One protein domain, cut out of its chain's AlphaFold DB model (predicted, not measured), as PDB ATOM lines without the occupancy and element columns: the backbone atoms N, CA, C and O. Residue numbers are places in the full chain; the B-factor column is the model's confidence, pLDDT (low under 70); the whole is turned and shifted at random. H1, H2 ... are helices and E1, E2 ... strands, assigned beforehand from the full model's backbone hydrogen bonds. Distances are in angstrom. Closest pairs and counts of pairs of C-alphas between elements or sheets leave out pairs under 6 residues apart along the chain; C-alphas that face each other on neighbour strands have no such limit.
ATOM      1  N   LYS A  72      47.177 -15.252 -32.787       66.75
ATOM      2  CA  LYS A  72      46.170 -16.215 -32.331       66.75
ATOM      3  C   LYS A  72      45.787 -15.999 -30.862       66.75
ATOM      4  O   LYS A  72      44.602 -15.940 -30.558       66.75
ATOM      5  N   GLU A  73      46.760 -15.802 -29.977       66.31
ATOM      6  CA  GLU A  73      46.516 -15.516 -28.555       66.31
ATOM      7  C   GLU A  73      45.790 -14.176 -28.341       66.31
ATOM      8  O   GLU A  73      44.925 -14.066 -27.470       66.31
ATOM      9  N   THR A  74      46.088 -13.158 -29.154       72.31
ATOM     10  CA  THR A  74      45.367 -11.873 -29.143       72.31
ATOM     11  C   THR A  74      43.922 -12.028 -29.631       72.31
ATOM     12  O   THR A  74      43.009 -11.464 -29.028       72.31
ATOM     13  N   TRP A  75      43.688 -12.825 -30.679       65.94
ATOM     14  CA  TRP A  75      42.343 -13.134 -31.177       65.94
ATOM     15  C   TRP A  75      41.504 -13.890 -30.142       65.94
ATOM     16  O   TRP A  75      40.367 -13.498 -29.888       65.94
ATOM     17  N   GLU A  76      42.076 -14.900 -29.482       72.62
ATOM     18  CA  GLU A  76      41.401 -15.668 -28.425       72.62
ATOM     19  C   GLU A  76      41.036 -14.782 -27.221       72.62
ATOM     20  O   GLU A  76      39.918 -14.846 -26.707       72.62
ATOM     21  N   LYS A  77      41.937 -13.881 -26.794       76.25
ATOM     22  CA  LYS A  77      41.641 -12.900 -25.732       76.25
ATOM     23  C   LYS A  77      40.508 -11.952 -26.119       76.25
ATOM     24  O   LYS A  77      39.635 -11.677 -25.294       76.25
ATOM     25  N   LYS A  78      40.503 -11.472 -27.367       75.38
ATOM     26  CA  LYS A  78      39.446 -10.603 -27.894       75.38
ATOM     27  C   LYS A  78      38.096 -11.320 -27.878       75.38
ATOM     28  O   LYS A  78      37.125 -10.754 -27.396       75.38
ATOM     29  N   GLU A  79      38.035 -12.569 -28.327       74.56
ATOM     30  CA  GLU A  79      36.803 -13.367 -28.354       74.56
ATOM     31  C   GLU A  79      36.222 -13.607 -26.947       74.56
ATOM     32  O   GLU A  79      35.017 -13.455 -26.727       74.56
ATOM     33  N   ILE A  80      37.082 -13.882 -25.958       79.56
ATOM     34  CA  ILE A  80      36.677 -14.027 -24.551       79.56
ATOM     35  C   ILE A  80      36.096 -12.719 -24.006       79.56
ATOM     36  O   ILE A  80      35.022 -12.730 -23.400       79.56
ATOM     37  N   LEU A  81      36.785 -11.596 -24.228       78.12
ATOM     38  CA  LEU A  81      36.355 -10.279 -23.752       78.12
ATOM     39  C   LEU A  81      35.001  -9.888 -24.356       78.12
ATOM     40  O   LEU A  81      34.075  -9.479 -23.660       78.12
ATOM     41  N   LEU A  82      34.870 -10.085 -25.661       78.69
ATOM     42  CA  LEU A  82      33.652  -9.845 -26.410       78.69
ATOM     43  C   LEU A  82      32.475 -10.688 -25.881       78.69
ATOM     44  O   LEU A  82      31.380 -10.162 -25.674       78.69
ATOM     45  N   SER A  83      32.704 -11.972 -25.579       80.81
ATOM     46  CA  SER A  83      31.701 -12.842 -24.949       80.81
ATOM     47  C   SER A  83      31.275 -12.349 -23.559       80.81
ATOM     48  O   SER A  83      30.103 -12.466 -23.194       80.81
ATOM     49  N   GLN A  84      32.201 -11.793 -22.774       85.31
ATOM     50  CA  GLN A  84      31.897 -11.233 -21.453       85.31
ATOM     51  C   GLN A  84      31.037  -9.970 -21.550       85.31
ATOM     52  O   GLN A  84      30.071  -9.853 -20.799       85.31
ATOM     53  N   ILE A  85      31.329  -9.075 -22.500       85.81
ATOM     54  CA  ILE A  85      30.548  -7.848 -22.729       85.81
ATOM     55  C   ILE A  85      29.099  -8.192 -23.080       85.81
ATOM     56  O   ILE A  85      28.182  -7.665 -22.460       85.81
ATOM     57  N   ILE A  86      28.887  -9.130 -24.008       87.62
ATOM     58  CA  ILE A  86      27.543  -9.566 -24.419       87.62
ATOM     59  C   ILE A  86      26.749 -10.135 -23.236       87.62
ATOM     60  O   ILE A  86      25.566  -9.843 -23.071       87.62
ATOM     61  N   LYS A  87      27.392 -10.955 -22.394       88.38
ATOM     62  CA  LYS A  87      26.751 -11.518 -21.196       88.38
ATOM     63  C   LYS A  87      26.410 -10.438 -20.174       88.38
ATOM     64  O   LYS A  87      25.350 -10.509 -19.561       88.38
ATOM     65  N   CYS A  88      27.301  -9.469 -19.989       89.44
ATOM     66  CA  CYS A  88      27.085  -8.340 -19.093       89.44
ATOM     67  C   CYS A  88      25.890  -7.495 -19.557       89.44
ATOM     68  O   CYS A  88      24.954  -7.300 -18.785       89.44
ATOM     69  N   ASP A  89      25.876  -7.105 -20.838       89.88
ATOM     70  CA  ASP A  89      24.774  -6.357 -21.455       89.88
ATOM     71  C   ASP A  89      23.440  -7.090 -21.286       89.88
ATOM     72  O   ASP A  89      22.466  -6.514 -20.808       89.88
ATOM     73  N   PHE A  90      23.414  -8.392 -21.584       90.56
ATOM     74  CA  PHE A  90      22.211  -9.200 -21.418       90.56
ATOM     75  C   PHE A  90      21.716  -9.231 -19.968       90.56
ATOM     76  O   PHE A  90      20.532  -9.013 -19.725       90.56
ATOM     77  N   ASN A  91      22.602  -9.466 -18.998       89.25
ATOM     78  CA  ASN A  91      22.212  -9.560 -17.592       89.25
ATOM     79  C   ASN A  91      21.655  -8.236 -17.054       89.25
ATOM     80  O   ASN A  91      20.638  -8.253 -16.364       89.25
ATOM     81  N   ILE A  92      22.284  -7.108 -17.395       89.69
ATOM     82  CA  ILE A  92      21.824  -5.777 -16.975       89.69
ATOM     83  C   ILE A  92      20.506  -5.427 -17.676       89.69
ATOM     84  O   ILE A  92      19.567  -4.948 -17.045       89.69
ATOM     85  N   HIS A  93      20.389  -5.692 -18.980       92.12
ATOM     86  CA  HIS A  93      19.195  -5.325 -19.743       92.12
ATOM     87  C   HIS A  93      17.958  -6.146 -19.373       92.12
ATOM     88  O   HIS A  93      16.841  -5.643 -19.459       92.12
ATOM     89  N   MET A  94      18.143  -7.383 -18.907       87.81
ATOM     90  CA  MET A  94      17.047  -8.203 -18.390       87.81
ATOM     91  C   MET A  94      16.432  -7.642 -17.101       87.81
ATOM     92  O   MET A  94      15.261  -7.908 -16.835       87.81
ATOM     93  N   THR A  95      17.192  -6.887 -16.301       84.62
ATOM     94  CA  THR A  95      16.693  -6.255 -15.069       84.62
ATOM     95  C   THR A  95      16.296  -4.797 -15.275       84.62
ATOM     96  O   THR A  95      15.361  -4.321 -14.641       84.62
ATOM     97  N   GLU A  96      16.974  -4.090 -16.179       89.81
ATOM     98  CA  GLU A  96      16.799  -2.655 -16.406       89.81
ATOM     99  C   GLU A  96      16.616  -2.343 -17.902       89.81
ATOM    100  O   GLU A  96      17.474  -1.716 -18.515       89.81
ATOM    101  N   PRO A  97      15.501  -2.718 -18.546       93.62
ATOM    102  CA  PRO A  97      15.354  -2.638 -20.006       93.62
ATOM    103  C   PRO A  97      15.210  -1.213 -20.563       93.62
ATOM    104  O   PRO A  97      15.155  -1.008 -21.777       93.62
ATOM    105  N   PHE A  98      15.128  -0.207 -19.693       93.62
ATOM    106  CA  PHE A  98      14.893   1.182 -20.081       93.62
ATOM    107  C   PHE A  98      16.169   1.997 -20.316       93.62
ATOM    108  O   PHE A  98      16.081   3.144 -20.767       93.62
ATOM    109  N   HIS A  99      17.350   1.439 -20.033       88.88
ATOM    110  CA  HIS A  99      18.606   2.139 -20.286       88.88
ATOM    111  C   HIS A  99      18.904   2.242 -21.788       88.88
ATOM    112  O   HIS A  99      18.435   1.455 -22.615       88.88
ATOM    113  N   ARG A 100      19.691   3.252 -22.163       87.12
ATOM    114  CA  ARG A 100      20.095   3.456 -23.555       87.12
ATOM    115  C   ARG A 100      21.301   2.591 -23.873       87.12
ATOM    116  O   ARG A 100      22.300   2.644 -23.163       87.12
ATOM    117  N   ARG A 101      21.214   1.853 -24.974       90.81
ATOM    118  CA  ARG A 101      22.299   1.019 -25.480       90.81
ATOM    119  C   ARG A 101      22.723   1.504 -26.848       90.81
ATOM    120  O   ARG A 101      21.881   1.842 -27.678       90.81
ATOM    121  N   TYR A 102      24.029   1.519 -27.070       88.62
ATOM    122  CA  TYR A 102      24.620   1.953 -28.323       88.62
ATOM    123  C   TYR A 102      25.675   0.955 -28.768       88.62
ATOM    124  O   TYR A 102      26.427   0.429 -27.951       88.62
ATOM    125  N   VAL A 103      25.758   0.748 -30.076       86.62
ATOM    126  CA  VAL A 103      26.861   0.040 -30.716       86.62
ATOM    127  C   VAL A 103      27.581   1.000 -31.653       86.62
ATOM    128  O   VAL A 103      26.947   1.745 -32.403       86.62
ATOM    129  N   VAL A 104      28.909   0.998 -31.602       82.94
ATOM    130  CA  VAL A 104      29.735   1.716 -32.574       82.94
ATOM    131  C   VAL A 104      29.915   0.804 -33.780       82.94
ATOM    132  O   VAL A 104      30.407  -0.317 -33.648       82.94
ATOM    133  N   THR A 105      29.458   1.249 -34.947       75.56
ATOM    134  CA  THR A 105      29.607   0.484 -36.189       75.56
ATOM    135  C   THR A 105      31.005   0.667 -36.782       75.56
ATOM    136  O   THR A 105      31.749   1.563 -36.384       75.56
ATOM    137  N   SER A 106      31.362  -0.152 -37.775       74.44
ATOM    138  CA  SER A 106      32.646  -0.066 -38.494       74.44
ATOM    139  C   SER A 106      32.923   1.302 -39.122       74.44
ATOM    140  O   SER A 106      34.068   1.611 -39.418       74.44
ATOM    141  N   ASN A 107      31.881   2.109 -39.328       77.00
ATOM    142  CA  ASN A 107      31.978   3.440 -39.919       77.00
ATOM    143  C   ASN A 107      32.071   4.537 -38.841       77.00
ATOM    144  O   ASN A 107      31.751   5.686 -39.126       77.00
ATOM    145  N   GLU A 108      32.403   4.170 -37.597       70.94
ATOM    146  CA  GLU A 108      32.497   5.057 -36.425       70.94
ATOM    147  C   GLU A 108      31.186   5.778 -36.060       70.94
ATOM    148  O   GLU A 108      31.162   6.697 -35.243       70.94
ATOM    149  N   THR A 109      30.054   5.340 -36.615       78.31
ATOM    150  CA  THR A 109      28.736   5.869 -36.256       78.31
ATOM    151  C   THR A 109      28.148   5.096 -35.079       78.31
ATOM    152  O   THR A 109      28.185   3.861 -35.043       78.31
ATOM    153  N   MET A 110      27.574   5.819 -34.113       84.12
ATOM    154  CA  MET A 110      26.831   5.218 -33.005       84.12
ATOM    155  C   MET A 110      25.408   4.882 -33.456       84.12
ATOM    156  O   MET A 110      24.627   5.774 -33.790       84.12
ATOM    157  N   LYS A 111      25.050   3.597 -33.427       86.06
ATOM    158  CA  LYS A 111      23.676   3.125 -33.619       86.06
ATOM    159  C   LYS A 111      23.049   2.837 -32.252       86.06
ATOM    160  O   LYS A 111      23.628   2.107 -31.452       86.06
ATOM    161  N   SER A 112      21.861   3.383 -32.001       89.94
ATOM    162  CA  SER A 112      21.026   3.017 -30.845       89.94
ATOM    163  C   SER A 112      20.466   1.605 -31.028       89.94
ATOM    164  O   SER A 112      19.981   1.281 -32.114       89.94
ATOM    165  N   LEU A 113      20.534   0.777 -29.986       91.44
ATOM    166  CA  LEU A 113      19.932  -0.555 -29.976       91.44
ATOM    167  C   LEU A 113      18.518  -0.500 -29.399       91.44
ATOM    168  O   LEU A 113      18.266   0.140 -28.372       91.44
ATOM    169  N   LEU A 114      17.599  -1.215 -30.042       92.69
ATOM    170  CA  LEU A 114      16.268  -1.463 -29.496       92.69
ATOM    171  C   LEU A 114      16.346  -2.363 -28.252       92.69
ATOM    172  O   LEU A 114      17.318  -3.102 -28.086       92.69
ATOM    173  N   PRO A 115      15.320  -2.372 -27.383       93.38
ATOM    174  CA  PRO A 115      15.302  -3.254 -26.211       93.38
ATOM    175  C   PRO A 115      15.438  -4.739 -26.570       93.38
ATOM    176  O   PRO A 115      16.076  -5.505 -25.861       93.38
ATOM    177  N   SER A 116      14.902  -5.145 -27.720       93.38
ATOM    178  CA  SER A 116      14.993  -6.520 -28.205       93.38
ATOM    179  C   SER A 116      16.246  -6.822 -29.031       93.38
ATOM    180  O   SER A 116      16.471  -7.986 -29.340       93.38
ATOM    181  N   GLU A 117      17.067  -5.834 -29.398       93.56
ATOM    182  CA  GLU A 117      18.282  -6.056 -30.193       93.56
ATOM    183  C   GLU A 117      19.475  -6.407 -29.290       93.56
ATOM    184  O   GLU A 117      19.826  -5.667 -28.373       93.56
ATOM    185  N   PHE A 118      20.124  -7.532 -29.578       93.31
ATOM    186  CA  PHE A 118      21.323  -8.032 -28.906       93.31
ATOM    187  C   PHE A 118      22.346  -8.524 -29.929       93.31
ATOM    188  O   PHE A 118      22.084  -8.545 -31.132       93.31
ATOM    189  N   PHE A 119      23.508  -8.952 -29.441       89.94
ATOM    190  CA  PHE A 119      24.510  -9.651 -30.234       89.94
ATOM    191  C   PHE A 119      24.718 -11.071 -29.705       89.94
ATOM    192  O   PHE A 119      24.743 -11.287 -28.492       89.94
ATOM    193  N   ASP A 120      24.864 -12.037 -30.612       86.81
ATOM    194  CA  ASP A 120      25.290 -13.395 -30.270       86.81
ATOM    195  C   ASP A 120      26.805 -13.449 -29.992       86.81
ATOM    196  O   ASP A 120      27.534 -12.472 -30.182       86.81
ATOM    197  N   SER A 121      27.318 -14.614 -29.585       83.69
ATOM    198  CA  SER A 121      28.759 -14.812 -29.353       83.69
ATOM    199  C   SER A 121      29.639 -14.533 -30.579       83.69
ATOM    200  O   SER A 121      30.840 -14.339 -30.425       83.69
ATOM    201  N   ASN A 122      29.054 -14.496 -31.778       82.69
ATOM    202  CA  ASN A 122      29.725 -14.237 -33.048       82.69
ATOM    203  C   ASN A 122      29.534 -12.787 -33.534       82.69
ATOM    204  O   ASN A 122      29.813 -12.509 -34.702       82.69
ATOM    205  N   TRP A 123      29.044 -11.875 -32.684       81.69
ATOM    206  CA  TRP A 123      28.740 -10.477 -33.031       81.69
ATOM    207  C   TRP A 123      27.694 -10.298 -34.126       81.69
ATOM    208  O   TRP A 123      27.674  -9.294 -34.841       81.69
ATOM    209  N   ARG A 124      26.779 -11.254 -34.248       86.00
ATOM    210  CA  ARG A 124      25.635 -11.151 -35.148       86.00
ATOM    211  C   ARG A 124      24.439 -10.579 -34.396       86.00
ATOM    212  O   ARG A 124      24.201 -11.003 -33.265       86.00
ATOM    213  N   PRO A 125      23.678  -9.654 -35.007       88.38
ATOM    214  CA  PRO A 125      22.435  -9.176 -34.424       88.38
ATOM    215  C   PRO A 125      21.480 -10.339 -34.137       88.38
ATOM    216  O   PRO A 125      21.212 -11.164 -35.011       88.38
ATOM    217  N   GLU A 126      20.959 -10.380 -32.920       92.56
ATOM    218  CA  GLU A 126      20.000 -11.363 -32.432       92.56
ATOM    219  C   GLU A 126      18.832 -10.620 -31.779       92.56
ATOM    220  O   GLU A 126      19.036  -9.647 -31.054       92.56
ATOM    221  N   LEU A 127      17.602 -11.074 -32.028       93.12
ATOM    222  CA  LEU A 127      16.429 -10.549 -31.339       93.12
ATOM    223  C   LEU A 127      16.127 -11.401 -30.111       93.12
ATOM    224  O   LEU A 127      15.972 -12.616 -30.225       93.12
ATOM    225  N   LYS A 128      16.005 -10.761 -28.948       93.50
ATOM    226  CA  LYS A 128      15.575 -11.409 -27.706       93.50
ATOM    227  C   LYS A 128      14.348 -10.725 -27.143       93.50
ATOM    228  O   LYS A 128      14.199  -9.507 -27.195       93.50
ATOM    229  N   GLU A 129      13.464 -11.541 -26.595       94.69
ATOM    230  CA  GLU A 129      12.284 -11.064 -25.897       94.69
ATOM    231  C   GLU A 129      12.664 -10.595 -24.495       94.69
ATOM    232  O   GLU A 129      13.332 -11.314 -23.755       94.69
TER     233      GLU A 129
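This is residues 72 to 129 of the 498 residues of the protein "CxC3 domain-containing protein" of Daphnia pulex (UniProt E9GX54). One long helix, H1, runs along the longest axis, with two small hairpins by its later part: E3-E4 over it through E3, and E1-E2 pointing away, E2 apart from H1. Residues 72 to 78 of H1 stick out. The 58 printed residues, mixed in class, have one named helix, then four named strands in two antiparallel sheets. The whole is only just compact, close to loose: radius of gyration of the C-alphas 12.3 A, spans 37 by 26 by 16 A.

H1, residues 72 to 95, has 19 of 20 O i to N i+4 pairs within hydrogen-bond range. E1, residues 101 to 104, and E2, residues 110 to 113, form a hairpin, with N 103 and O 111 2.9 A apart. E3, residues 117 to 119, and E4, residues 125 to 127, form another, with N 118 and O 126 2.8 A apart. The closest C-alphas of H1 and E3, those of Ile 86 and Phe 119, are 6.6 A apart.

H1 begins at C-alpha 72 (46.170, -16.215, -32.331) and is 35.6 A long. E1 measures 10.3 A. E4 ends at C-alpha 127 (16.429, -10.549, -31.339).

The printed part has no cut. pLDDT is under 70 at residues 72, 73 and 75.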